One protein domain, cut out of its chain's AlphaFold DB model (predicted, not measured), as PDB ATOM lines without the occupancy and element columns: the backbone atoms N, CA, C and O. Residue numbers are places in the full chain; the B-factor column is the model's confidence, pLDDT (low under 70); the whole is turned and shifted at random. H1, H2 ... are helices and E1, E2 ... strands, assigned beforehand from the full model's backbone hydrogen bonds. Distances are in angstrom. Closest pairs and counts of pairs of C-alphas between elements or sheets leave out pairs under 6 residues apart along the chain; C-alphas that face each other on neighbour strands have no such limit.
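Overview. This is residues 3 to 101 of the 176 residues of an uncharacterized protein of Lachnoclostridium sp. An118 (UniProt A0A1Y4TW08). Little regular structure, with one twisted five-stranded sheet through the middle, long loops round it and two tiny helices. The printed part has 99 residues, 36 in named elements: E1, E2, H1, E3, H2, E4, E5, class mixed. The mixed sheet runs E3, E2, E1, E4, E5. It is compact, radius of gyration of the C-alphas 13.5 A, spanning 38 by 32 by 26 A.

Along the chain. E1, residues 22 to 27, 16.3 A, begins at C-alpha 22 (-23.308, 27.516, 34.199). E2 is 44 to 49, 13.3 A; E4 84 to 89, 16.5 A; E3 66 to 69, 10.4 A; H1 54 to 57, 5.2 A; H2 75 to 78, 5.3 A. E5, 95 to 100, 16.4 A, ends at C-alpha 100 (-12.513, 35.150, 22.526).

Arrangement. E1 is antiparallel to E2 (N 24 and O 48, 2.8 A) and E4 (N 25 and O 86, 2.8 A). E4 and E5 form a hairpin, N 87 and O 97 2.7 A apart; E3 and E2 are parallel, N 47 and O 66 2.8 A apart. E2, H1, E3 make a strand-helix-strand unit, parallel neighbour strands joined through a helix, its crossover right-handed. H1 is not on the sheet; H2 only grazes it, with residue 78. Both helices are too short for O i to N i+4 pairs.

Size, cuts and confidence. The printed part has no cut. The link E1 to E2 is long, 16 residues. Residues 3 to 19 are under 70 in pLDDT.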
ATOM      1  N   ILE A   3     -15.915  30.979  19.551       34.97
ATOM      2  CA  ILE A   3     -15.752  30.259  20.820       34.97
ATOM      3  C   ILE A   3     -14.733  29.167  20.515       34.97
ATOM      4  O   ILE A   3     -15.036  28.325  19.676       34.97
ATOM      5  N   GLN A   4     -13.546  29.203  21.112       26.56
ATOM      6  CA  GLN A   4     -12.559  28.121  21.022       26.56
ATOM      7  C   GLN A   4     -12.733  27.226  22.248       26.56
ATOM      8  O   GLN A   4     -12.942  27.718  23.339       26.56
ATOM      9  N   THR A   5     -12.714  25.903  22.136       30.08
ATOM     10  CA  THR A   5     -12.658  25.055  23.340       30.08
ATOM     11  C   THR A   5     -11.211  24.771  23.710       30.08
ATOM     12  O   THR A   5     -10.406  24.483  22.828       30.08
ATOM     13  N   ALA A   6     -10.891  24.740  25.005       29.97
ATOM     14  CA  ALA A   6      -9.567  24.333  25.492       29.97
ATOM     15  C   ALA A   6      -9.267  22.826  25.282       29.97
ATOM     16  O   ALA A   6      -8.168  22.355  25.569       29.97
ATOM     17  N   SER A   7     -10.215  22.060  24.732       31.12
ATOM     18  CA  SER A   7      -9.966  20.734  24.155       31.12
ATOM     19  C   SER A   7      -9.665  20.856  22.655       31.12
ATOM     20  O   SER A   7     -10.369  21.597  21.965       31.12
ATOM     21  N   PRO A   8      -8.657  20.144  22.115       28.94
ATOM     22  CA  PRO A   8      -8.237  20.321  20.730       28.94
ATOM     23  C   PRO A   8      -9.384  19.969  19.771       28.94
ATOM     24  O   PRO A   8      -9.731  18.797  19.633       28.94
ATOM     25  N   GLY A   9      -9.944  20.981  19.096       31.28
ATOM     26  CA  GLY A   9     -10.700  20.793  17.852       31.28
ATOM     27  C   GLY A   9     -12.172  21.213  17.797       31.28
ATOM     28  O   GLY A   9     -12.831  20.793  16.852       31.28
ATOM     29  N   TYR A  10     -12.715  22.013  18.724       34.69
ATOM     30  CA  TYR A  10     -14.127  22.422  18.630       34.69
ATOM     31  C   TYR A  10     -14.345  23.935  18.763       34.69
ATOM     32  O   TYR A  10     -13.867  24.577  19.696       34.69
ATOM     33  N   THR A  11     -15.103  24.502  17.817       37.59
ATOM     34  CA  THR A  11     -15.572  25.896  17.830       37.59
ATOM     35  C   THR A  11     -17.061  25.930  17.460       37.59
ATOM     36  O   THR A  11     -17.466  25.594  16.342       37.59
ATOM     37  N   GLY A  12     -17.940  26.262  18.413       36.34
ATOM     38  CA  GLY A  12     -19.385  26.140  18.190       36.34
ATOM     39  C   GLY A  12     -20.274  26.833  19.220       36.34
ATOM     40  O   GLY A  12     -19.885  27.060  20.357       36.34
ATOM     41  N   ASN A  13     -21.495  27.172  18.792       37.62
ATOM     42  CA  ASN A  13     -22.575  27.676  19.641       37.62
ATOM     43  C   ASN A  13     -23.352  26.475  20.207       37.62
ATOM     44  O   ASN A  13     -24.045  25.771  19.461       37.62
ATOM     45  N   PHE A  14     -23.184  26.211  21.501       44.09
ATOM     46  CA  PHE A  14     -23.791  25.080  22.190       44.09
ATOM     47  C   PHE A  14     -25.198  25.461  22.644       44.09
ATOM     48  O   PHE A  14     -25.390  26.208  23.592       44.09
ATOM     49  N   ARG A  15     -26.210  24.931  21.954       43.56
ATOM     50  CA  ARG A  15     -27.533  24.757  22.561       43.56
ATOM     51  C   ARG A  15     -27.536  23.415  23.275       43.56
ATOM     52  O   ARG A  15     -27.909  22.398  22.678       43.56
ATOM     53  N   LEU A  16     -27.023  23.421  24.496       50.72
ATOM     54  CA  LEU A  16     -27.330  22.394  25.489       50.72
ATOM     55  C   LEU A  16     -28.746  22.691  26.009       50.72
ATOM     56  O   LEU A  16     -29.250  23.795  25.777       50.72
ATOM     57  N   PHE A  17     -29.462  21.713  26.560       43.62
ATOM     58  CA  PHE A  17     -30.902  21.869  26.812       43.62
ATOM     59  C   PHE A  17     -31.261  22.848  27.955       43.62
ATOM     60  O   PHE A  17     -32.432  22.930  28.315       43.62
ATOM     61  N   ASP A  18     -30.303  23.643  28.447       54.72
ATOM     62  CA  ASP A  18     -30.492  24.669  29.487       54.72
ATOM     63  C   ASP A  18     -31.066  24.083  30.793       54.72
ATOM     64  O   ASP A  18     -31.939  24.659  31.432       54.72
ATOM     65  N   TYR A  19     -30.619  22.869  31.148       60.00
ATOM     66  CA  TYR A  19     -31.036  22.150  32.361       60.00
ATOM     67  C   TYR A  19     -29.980  22.127  33.472       60.00
ATOM     68  O   TYR A  19     -30.267  21.636  34.562       60.00
ATOM     69  N   HIS A  20     -28.776  22.633  33.209       72.44
ATOM     70  CA  HIS A  20     -27.640  22.551  34.123       72.44
ATOM     71  C   HIS A  20     -27.071  23.940  34.381       72.44
ATOM     72  O   HIS A  20     -27.085  24.782  33.486       72.44
ATOM     73  N   LEU A  21     -26.554  24.138  35.594       81.81
ATOM     74  CA  LEU A  21     -25.897  25.376  35.998       81.81
ATOM     75  C   LEU A  21     -24.716  25.702  35.078       81.81
ATOM     76  O   LEU A  21     -24.029  24.808  34.564       81.81
ATOM     77  N   HIS A  22     -24.462  26.998  34.917       86.75
ATOM     78  CA  HIS A  22     -23.308  27.516  34.199       86.75
ATOM     79  C   HIS A  22     -22.668  28.695  34.921       86.75
ATOM     80  O   HIS A  22     -23.293  29.392  35.718       86.75
ATOM     81  N   GLU A  23     -21.415  28.960  34.573       90.69
ATOM     82  CA  GLU A  23     -20.722  30.175  34.983       90.69
ATOM     83  C   GLU A  23     -19.814  30.706  33.875       90.69
ATOM     84  O   GLU A  23     -19.405  29.981  32.964       90.69
ATOM     85  N   PHE A  24     -19.465  31.987  33.978       92.62
ATOM     86  CA  PHE A  24     -18.368  32.573  33.225       92.62
ATOM     87  C   PHE A  24     -17.247  32.981  34.172       92.62
ATOM     88  O   PHE A  24     -17.478  33.621  35.195       92.62
ATOM     89  N   THR A  25     -16.016  32.683  33.783       93.56
ATOM     90  CA  THR A  25     -14.814  33.073  34.515       93.56
ATOM     91  C   THR A  25     -13.984  34.020  33.656       93.56
ATOM     92  O   THR A  25     -13.573  33.694  32.545       93.56
ATOM     93  N   VAL A  26     -13.723  35.216  34.172       93.06
ATOM     94  CA  VAL A  26     -12.811  36.192  33.575       93.06
ATOM     95  C   VAL A  26     -11.484  36.095  34.316       93.06
ATOM     96  O   VAL A  26     -11.410  36.375  35.515       93.06
ATOM     97  N   LEU A  27     -10.441  35.683  33.602       90.25
ATOM     98  CA  LEU A  27      -9.099  35.514  34.157       90.25
ATOM     99  C   LEU A  27      -8.404  36.869  34.319       90.25
ATOM    100  O   LEU A  27      -8.675  37.811  33.575       90.25
ATOM    101  N   ASP A  28      -7.489  36.973  35.275       87.56
ATOM    102  CA  ASP A  28      -6.630  38.145  35.406       87.56
ATOM    103  C   ASP A  28      -5.543  38.133  34.321       87.56
ATOM    104  O   ASP A  28      -4.503  37.498  34.462       87.56
ATOM    105  N   GLU A  29      -5.771  38.857  33.223       79.56
ATOM    106  CA  GLU A  29      -4.811  38.972  32.113       79.56
ATOM    107  C   GLU A  29      -3.519  39.732  32.488       79.56
ATOM    108  O   GLU A  29      -2.572  39.753  31.702       79.56
ATOM    109  N   THR A  30      -3.433  40.340  33.682       83.94
ATOM    110  CA  THR A  30      -2.166  40.906  34.184       83.94
ATOM    111  C   THR A  30      -1.226  39.841  34.750       83.94
ATOM    112  O   THR A  30      -0.030  40.100  34.926       83.94
ATOM    113  N   TYR A  31      -1.743  38.636  35.002       84.44
ATOM    114  CA  TYR A  31      -0.953  37.486  35.403       84.44
ATOM    115  C   TYR A  31      -0.026  37.053  34.262       84.44
ATOM    116  O   TYR A  31      -0.457  36.815  33.136       84.44
ATOM    117  N   ILE A  32       1.267  36.930  34.566       85.12
ATOM    118  CA  ILE A  32       2.264  36.396  33.638       85.12
ATOM    119  C   ILE A  32       2.459  34.917  34.000       85.12
ATOM    120  O   ILE A  32       3.145  34.638  34.988       85.12
ATOM    121  N   PRO A  33       1.852  33.974  33.254       84.50
ATOM    122  CA  PRO A  33       1.973  32.550  33.537       84.50
ATOM    123  C   PRO A  33       3.395  32.048  33.282       84.50
ATOM    124  O   PRO A  33       4.107  32.549  32.407       84.50
ATOM    125  N   GLU A  34       3.787  31.000  34.004       88.81
ATOM    126  CA  GLU A  34       4.942  30.199  33.609       88.81
ATOM    127  C   GLU A  34       4.635  29.451  32.298       88.81
ATOM    128  O   GLU A  34       3.482  29.287  31.881       88.81
ATOM    129  N   GLU A  35       5.680  28.996  31.608       85.56
ATOM    130  CA  GLU A  35       5.498  28.220  30.384       85.56
ATOM    131  C   GLU A  35       4.645  26.970  30.673       85.56
ATOM    132  O   GLU A  35       4.880  26.250  31.642       85.56
ATOM    133  N   HIS A  36       3.635  26.724  29.833       82.94
ATOM    134  CA  HIS A  36       2.662  25.632  29.977       82.94
ATOM    135  C   HIS A  36       1.710  25.709  31.182       82.94
ATOM    136  O   HIS A  36       1.008  24.727  31.433       82.94
ATOM    137  N   THR A  37       1.611  26.834  31.904       82.50
ATOM    138  CA  THR A  37       0.549  26.982  32.913       82.50
ATOM    139  C   THR A  37      -0.827  26.934  32.231       82.50
ATOM    140  O   THR A  37      -1.125  27.791  31.392       82.50
ATOM    141  N   PRO A  38      -1.683  25.956  32.569       81.38
ATOM    142  CA  PRO A  38      -2.996  25.827  31.954       81.38
ATOM    143  C   PRO A  38      -3.927  26.956  32.406       81.38
ATOM    144  O   PRO A  38      -3.796  27.461  33.518       81.38
ATOM    145  N   LEU A  39      -4.895  27.325  31.559       77.44
ATOM    146  CA  LEU A  39      -5.809  28.451  31.810       77.44
ATOM    147  C   LEU A  39      -6.585  28.326  33.130       77.44
ATOM    148  O   LEU A  39      -6.772  29.328  33.810       77.44
ATOM    149  N   TYR A  40      -6.972  27.113  33.534       77.38
ATOM    150  CA  TYR A  40      -7.681  26.880  34.801       77.38
ATOM    151  C   TYR A  40      -6.842  27.203  36.050       77.38
ATOM    152  O   TYR A  40      -7.383  27.303  37.145       77.38
ATOM    153  N   ALA A  41      -5.516  27.326  35.914       83.56
ATOM    154  CA  ALA A  41      -4.616  27.672  37.013       83.56
ATOM    155  C   ALA A  41      -4.343  29.181  37.106       83.56
ATOM    156  O   ALA A  41      -3.595  29.615  37.981       83.56
ATOM    157  N   TRP A  42      -4.895  29.983  36.191       88.00
ATOM    158  CA  TRP A  42      -4.704  31.429  36.209       88.00
ATOM    159  C   TRP A  42      -5.615  32.060  37.270       88.00
ATOM    160  O   TRP A  42      -6.740  31.590  37.460       88.00
ATOM    161  N   PRO A  43      -5.171  33.132  37.951       90.44
ATOM    162  CA  PRO A  43      -6.006  33.838  38.910       90.44
ATOM    163  C   PRO A  43      -7.299  34.340  38.269       90.44
ATOM    164  O   PRO A  43      -7.312  34.827  37.135       90.44
ATOM    165  N   ILE A  44      -8.386  34.245  39.023       92.81
ATOM    166  CA  ILE A  44      -9.695  34.720  38.596       92.81
ATOM    167  C   ILE A  44      -9.818  36.188  38.977       92.81
ATOM    168  O   ILE A  44      -9.574  36.562  40.119       92.81
ATOM    169  N   LYS A  45     -10.228  37.017  38.019       93.12
ATOM    170  CA  LYS A  45     -10.563  38.419  38.264       93.12
ATOM    171  C   LYS A  45     -12.046  38.576  38.582       93.12
ATOM    172  O   LYS A  45     -12.400  39.259  39.539       93.12
ATOM    173  N   ILE A  46     -12.901  37.954  37.767       93.94
ATOM    174  CA  ILE A  46     -14.360  38.038  37.890       93.94
ATOM    175  C   ILE A  46     -14.962  36.649  37.684       93.94
ATOM    176  O   ILE A  46     -14.656  35.989  36.692       93.94
ATOM    177  N   ARG A  47     -15.862  36.240  38.574       93.38
ATOM    178  CA  ARG A  47     -16.741  35.082  38.405       93.38
ATOM    179  C   ARG A  47     -18.174  35.565  38.205       93.38
ATOM    180  O   ARG A  47     -18.684  36.345  39.004       93.38
ATOM    181  N   ILE A  48     -18.803  35.135  37.118       92.62
ATOM    182  CA  ILE A  48     -20.168  35.500  36.736       92.62
ATOM    183  C   ILE A  48     -21.034  34.247  36.841       92.62
ATOM    184  O   ILE A  48     -20.826  33.309  36.074       92.62
ATOM    185  N   VAL A  49     -21.987  34.233  37.764       89.88
ATOM    186  CA  VAL A  49     -22.860  33.074  38.012       89.88
ATOM    187  C   VAL A  49     -24.276  33.292  37.481       89.88
ATOM    188  O   VAL A  49     -24.676  34.434  37.215       89.88
ATOM    189  N   ASP A  50     -25.003  32.190  37.301       83.31
ATOM    190  CA  ASP A  50     -26.403  32.168  36.872       83.31
ATOM    191  C   ASP A  50     -27.326  32.741  37.957       83.31
ATOM    192  O   ASP A  50     -27.642  32.086  38.950       83.31
ATOM    193  N   GLY A  51     -27.745  33.995  37.769       76.06
ATOM    194  CA  GLY A  51     -28.687  34.672  38.660       76.06
ATOM    195  C   GLY A  51     -28.283  34.760  40.142       76.06
ATOM    196  O   GLY A  51     -27.178  34.434  40.557       76.06
ATOM    197  N   GLU A  52     -29.209  35.258  40.966       70.56
ATOM    198  CA  GLU A  52     -29.064  35.277  42.433       70.56
ATOM    199  C   GLU A  52     -29.553  33.941  43.013       70.56
ATOM    200  O   GLU A  52     -30.550  33.905  43.738       70.56
ATOM    201  N   ASP A  53     -28.923  32.834  42.620       73.19
ATOM    202  CA  ASP A  53     -29.186  31.532  43.233       73.19
ATOM    203  C   ASP A  53     -28.508  31.466  44.619       73.19
ATOM    204  O   ASP A  53     -27.276  31.523  44.697       73.19
ATOM    205  N   PRO A  54     -29.266  31.336  45.727       71.62
ATOM    206  CA  PRO A  54     -28.684  31.220  47.061       71.62
ATOM    207  C   PRO A  54     -27.766  30.002  47.233       71.62
ATOM    208  O   PRO A  54     -26.895  30.031  48.099       71.62
ATOM    209  N   GLU A  55     -27.950  28.936  46.446       71.56
ATOM    210  CA  GLU A  55     -27.066  27.764  46.481       71.56
ATOM    211  C   GLU A  55     -25.702  28.072  45.851       71.56
ATOM    212  O   GLU A  55     -24.678  27.574  46.320       71.56
ATOM    213  N   ALA A  56     -25.659  28.946  44.839       71.69
ATOM    214  CA  ALA A  56     -24.401  29.390  44.250       71.69
ATOM    215  C   ALA A  56     -23.576  30.201  45.261       71.69
ATOM    216  O   ALA A  56     -22.362  30.020  45.329       71.69
ATOM    217  N   GLU A  57     -24.220  31.032  46.092       74.25
ATOM    218  CA  GLU A  57     -23.539  31.854  47.105       74.25
ATOM    219  C   GLU A  57     -22.714  31.035  48.116       74.25
ATOM    220  O   GLU A  57     -21.715  31.544  48.624       74.25
ATOM    221  N   GLU A  58     -23.075  29.774  48.384       80.50
ATOM    222  CA  GLU A  58     -22.366  28.914  49.345       80.50
ATOM    223  C   GLU A  58     -20.939  28.554  48.896       80.50
ATOM    224  O   GLU A  58     -20.054  28.385  49.737       80.50
ATOM    225  N   TYR A  59     -20.695  28.473  47.584       81.88
ATOM    226  CA  TYR A  59     -19.403  28.070  47.014       81.88
ATOM    227  C   TYR A  59     -18.580  29.244  46.472       81.88
ATOM    228  O   TYR A  59     -17.503  29.041  45.909       81.88
ATOM    229  N   LEU A  60     -19.071  30.477  46.612       86.56
ATOM    230  CA  LEU A  60     -18.345  31.661  46.172       86.56
ATOM    231  C   LEU A  60     -17.312  32.107  47.209       86.56
ATOM    232  O   LEU A  60     -17.583  32.183  48.404       86.56
ATOM    233  N   GLU A  61     -16.143  32.504  46.715       88.69
ATOM    234  CA  GLU A  61     -15.046  33.083  47.489       88.69
ATOM    235  C   GLU A  61     -14.875  34.566  47.097       88.69
ATOM    236  O   GLU A  61     -13.952  34.924  46.359       88.69
ATOM    237  N   PRO A  62     -15.789  35.467  47.519       87.00
ATOM    238  CA  PRO A  62     -15.790  36.873  47.095       87.00
ATOM    239  C   PRO A  62     -14.578  37.674  47.603       87.00
ATOM    240  O   PRO A  62     -14.377  38.822  47.210       87.00
ATOM    241  N   ASP A  63     -13.781  37.106  48.506       90.81
ATOM    242  CA  ASP A  63     -12.489  37.640  48.927       90.81
ATOM    243  C   ASP A  63     -11.360  37.341  47.925       90.81
ATOM    244  O   ASP A  63     -10.348  38.045  47.935       90.81
ATOM    245  N   GLN A  64     -11.534  36.341  47.054       90.75
ATOM    246  CA  GLN A  64     -10.555  35.945  46.038       90.75
ATOM    247  C   GLN A  64     -10.811  36.608  44.675       90.75
ATOM    248  O   GLN A  64      -9.864  36.838  43.925       90.75
ATOM    249  N   TYR A  65     -12.066  36.929  44.345       92.38
ATOM    250  CA  TYR A  65     -12.458  37.486  43.045       92.38
ATOM    251  C   TYR A  65     -13.744  38.321  43.121       92.38
ATOM    252  O   TYR A  65     -14.543  38.198  44.048       92.38
ATOM    253  N   GLU A  66     -13.984  39.161  42.108       93.44
ATOM    254  CA  GLU A  66     -15.254  39.880  41.975       93.44
ATOM    255  C   GLU A  66     -16.373  38.918  41.548       93.44
ATOM    256  O   GLU A  66     -16.231  38.184  40.572       93.44
ATOM    257  N   VAL A  67     -17.507  38.942  42.249       92.81
ATOM    258  CA  VAL A  67     -18.708  38.183  41.870       92.81
ATOM    259  C   VAL A  67     -19.662  39.083  41.092       92.81
ATOM    260  O   VAL A  67     -19.987  40.191  41.526       92.81
ATOM    261  N   LYS A  68     -20.153  38.585  39.959       92.62
ATOM    262  CA  LYS A  68     -21.223  39.197  39.170       92.62
ATOM    263  C   LYS A  68     -22.301  38.171  38.814       92.62
ATOM    264  O   LYS A  68     -22.102  36.970  38.941       92.62
ATOM    265  N   TYR A  69     -23.427  38.669  38.312       90.00
ATOM    266  CA  TYR A  69     -24.571  37.860  37.892       90.00
ATOM    267  C   TYR A  69     -24.824  38.040  36.398       90.00
ATOM    268  O   TYR A  69     -24.784  39.169  35.893       90.00
ATOM    269  N   ASP A  70     -25.081  36.951  35.684       88.81
ATOM    270  CA  ASP A  70     -25.216  36.946  34.224       88.81
ATOM    271  C   ASP A  70     -26.380  37.822  33.721       88.81
ATOM    272  O   ASP A  70     -26.243  38.564  32.748       88.81
ATOM    273  N   ASN A  71     -27.484  37.860  34.464       87.38
ATOM    274  CA  ASN A  71     -28.669  38.664  34.177       87.38
ATOM    275  C   ASN A  71     -28.469  40.182  34.364       87.38
ATOM    276  O   ASN A  71     -29.333  40.977  33.982       87.38
ATOM    277  N   ARG A  72     -27.343  40.599  34.954       88.50
ATOM    278  CA  ARG A  72     -26.992  42.005  35.225       88.50
ATOM    279  C   ARG A  72     -25.701  42.444  34.555       88.50
ATOM    280  O   ARG A  72     -25.410  43.638  34.551       88.50
ATOM    281  N   THR A  73     -24.956  41.512  33.973       91.19
ATOM    282  CA  THR A  73     -23.630  41.778  33.422       91.19
ATOM    283  C   THR A  73     -23.690  41.784  31.909       91.19
ATOM    284  O   THR A  73     -24.058  40.804  31.269       91.19
ATOM    285  N   SER A  74     -23.326  42.913  31.303       90.38
ATOM    286  CA  SER A  74     -23.335  43.018  29.844       90.38
ATOM    287  C   SER A  74     -22.019  42.530  29.237       90.38
ATOM    288  O   SER A  74     -20.949  42.764  29.790       90.38
ATOM    289  N   LEU A  75     -22.064  41.973  28.021       88.69
ATOM    290  CA  LEU A  75     -20.841  41.635  27.273       88.69
ATOM    291  C   LEU A  75     -19.906  42.845  27.106       88.69
ATOM    292  O   LEU A  75     -18.692  42.688  27.111       88.69
ATOM    293  N   ARG A  76     -20.455  44.061  26.974       88.62
ATOM    294  CA  ARG A  76     -19.653  45.289  26.853       88.62
ATOM    295  C   ARG A  76     -18.811  45.554  28.099       88.62
ATOM    296  O   ARG A  76     -17.734  46.112  27.960       88.62
ATOM    297  N   GLU A  77     -19.331  45.222  29.272       90.94
ATOM    298  CA  GLU A  77     -18.644  45.421  30.547       90.94
ATOM    299  C   GLU A  77     -17.474  44.455  30.715       90.94
ATOM    300  O   GLU A  77     -16.432  44.846  31.218       90.94
ATOM    301  N   ILE A  78     -17.618  43.214  30.249       90.56
ATOM    302  CA  ILE A  78     -16.529  42.231  30.301       90.56
ATOM    303  C   ILE A  78     -15.466  42.544  29.247       90.56
ATOM    304  O   ILE A  78     -14.278  42.625  29.544       90.56
ATOM    305  N   PHE A  79     -15.903  42.777  28.013       89.38
ATOM    306  CA  PHE A  79     -15.027  42.954  26.858       89.38
ATOM    307  C   PHE A  79     -14.602  44.416  26.618       89.38
ATOM    308  O   PHE A  79     -14.182  44.761  25.512       89.38
ATOM    309  N   SER A  80     -14.746  45.306  27.612       88.06
ATOM    310  CA  SER A  80     -14.139  46.646  27.564       88.06
ATOM    311  C   SER A  80     -12.639  46.598  27.809       88.06
ATOM    312  O   SER A  80     -11.905  47.366  27.188       88.06
ATOM    313  N   ASP A  81     -12.218  45.696  28.695       83.81
ATOM    314  CA  ASP A  81     -10.853  45.631  29.221       83.81
ATOM    315  C   ASP A  81     -10.219  44.242  29.085       83.81
ATOM    316  O   ASP A  81      -9.025  44.108  29.328       83.81
ATOM    317  N   MET A  82     -11.004  43.228  28.712       87.25
ATOM    318  CA  MET A  82     -10.565  41.836  28.598       87.25
ATOM    319  C   MET A  82     -10.825  41.335  27.177       87.25
ATOM    320  O   MET A  82     -11.802  41.744  26.539       87.25
ATOM    321  N   GLU A  83      -9.994  40.421  26.688       87.69
ATOM    322  CA  GLU A  83     -10.185  39.802  25.369       87.69
ATOM    323  C   GLU A  83     -10.778  38.396  25.479       87.69
ATOM    324  O   GLU A  83     -11.372  37.900  24.516       87.69
ATOM    325  N   ARG A  84     -10.680  37.770  26.655       89.06
ATOM    326  CA  ARG A  84     -11.087  36.384  26.893       89.06
ATOM    327  C   ARG A  84     -11.987  36.230  28.119       89.06
ATOM    328  O   ARG A  84     -11.781  36.864  29.150       89.06
ATOM    329  N   CYS A  85     -12.926  35.291  28.045       91.38
ATOM    330  CA  CYS A  85     -13.510  34.659  29.226       91.38
ATOM    331  C   CYS A  85     -13.677  33.151  29.008       91.38
ATOM    332  O   CYS A  85     -13.715  32.679  27.875       91.38
ATOM    333  N   LEU A  86     -13.748  32.392  30.092       92.31
ATOM    334  CA  LEU A  86     -14.123  30.986  30.084       92.31
ATOM    335  C   LEU A  86     -15.615  30.867  30.393       92.31
ATOM    336  O   LEU A  86     -16.152  31.669  31.153       92.31
ATOM    337  N   TYR A  87     -16.269  29.877  29.810       91.06
ATOM    338  CA  TYR A  87     -17.647  29.491  30.065       91.06
ATOM    339  C   TYR A  87     -17.662  28.020  30.455       91.06
ATOM    340  O   TYR A  87     -17.250  27.173  29.660       91.06
ATOM    341  N   THR A  88     -18.128  27.735  31.665       90.06
ATOM    342  CA  THR A  88     -18.282  26.375  32.172       90.06
ATOM    343  C   THR A  88     -19.757  26.033  32.178       90.06
ATOM    344  O   THR A  88     -20.556  26.748  32.781       90.06
ATOM    345  N   TYR A  89     -20.113  24.948  31.505       87.06
ATOM    346  CA  TYR A  89     -21.467  24.415  31.474       87.06
ATOM    347  C   TYR A  89     -21.508  23.038  32.117       87.06
ATOM    348  O   TYR A  89     -20.617  22.225  31.870       87.06
ATOM    349  N   ASP A  90     -22.584  22.780  32.860       85.62
ATOM    350  CA  ASP A  90     -22.828  21.526  33.561       85.62
ATOM    351  C   ASP A  90     -21.717  21.216  34.563       85.62
ATOM    352  O   ASP A  90     -20.692  20.628  34.235       85.62
ATOM    353  N   PHE A  91     -21.922  21.607  35.819       84.94
ATOM    354  CA  PHE A  91     -20.934  21.393  36.879       84.94
ATOM    355  C   PHE A  91     -20.663  19.908  37.180       84.94
ATOM    356  O   PHE A  91     -19.665  19.603  37.832       84.94
ATOM    357  N   GLY A  92     -21.509  18.982  36.710       86.12
ATOM    358  CA  GLY A  92     -21.240  17.546  36.785       86.12
ATOM    359  C   GLY A  92     -20.207  17.097  35.750       86.12
ATOM    360  O   GLY A  92     -19.230  16.430  36.095       86.12
ATOM    361  N   ASP A  93     -20.403  17.496  34.493       86.94
ATOM    362  CA  ASP A  93     -19.549  17.108  33.361       86.94
ATOM    363  C   ASP A  93     -18.350  18.052  33.126       86.94
ATOM    364  O   ASP A  93     -17.368  17.673  32.479       86.94
ATOM    365  N   ASN A  94     -18.418  19.268  33.666       88.75
ATOM    366  CA  ASN A  94     -17.429  20.340  33.592       88.75
ATOM    367  C   ASN A  94     -16.988  20.663  32.153       88.75
ATOM    368  O   ASN A  94     -15.802  20.590  31.807       88.75
ATOM    369  N   TRP A  95     -17.951  21.005  31.291       88.62
ATOM    370  CA  TRP A  95     -17.667  21.427  29.921       88.62
ATOM    371  C   TRP A  95     -17.129  22.854  29.892       88.62
ATOM    372  O   TRP A  95     -17.866  23.805  30.123       88.62
ATOM    373  N   GLU A  96     -15.849  23.005  29.556       88.56
ATOM    374  CA  GLU A  96     -15.186  24.308  29.487       88.56
ATOM    375  C   GLU A  96     -15.047  24.810  28.042       88.56
ATOM    376  O   GLU A  96     -14.521  24.135  27.147       88.56
ATOM    377  N   HIS A  97     -15.463  26.055  27.827       86.56
ATOM    378  CA  HIS A  97     -15.369  26.770  26.563       86.56
ATOM    379  C   HIS A  97     -14.611  28.083  26.760       86.56
ATOM    380  O   HIS A  97     -14.902  28.846  27.670       86.56
ATOM    381  N   GLU A  98     -13.670  28.396  25.879       89.75
ATOM    382  CA  GLU A  98     -13.019  29.701  25.816       89.75
ATOM    383  C   GLU A  98     -13.786  30.606  24.840       89.75
ATOM    384  O   GLU A  98     -14.052  30.274  23.683       89.75
ATOM    385  N   ILE A  99     -14.159  31.790  25.302       90.56
ATOM    386  CA  ILE A  99     -14.803  32.821  24.500       90.56
ATOM    387  C   ILE A  99     -13.772  33.911  24.241       90.56
ATOM    388  O   ILE A  99     -13.287  34.546  25.176       90.56
ATOM    389  N   LEU A 100     -13.477  34.147  22.960       91.50
ATOM    390  CA  LEU A 100     -12.513  35.150  22.526       91.50
ATOM    391  C   LEU A 100     -13.205  36.301  21.781       91.50
ATOM    392  O   LEU A 100     -13.990  36.106  20.838       91.50
ATOM    393  N   LEU A 101     -12.877  37.529  22.176       91.75
ATOM    394  CA  LEU A 101     -13.248  38.739  21.460       91.75
ATOM    395  C   LEU A 101     -12.249  39.017  20.337       91.75
ATOM    396  O   LEU A 101     -11.246  39.693  20.513       91.75
TER     397      LEU A 101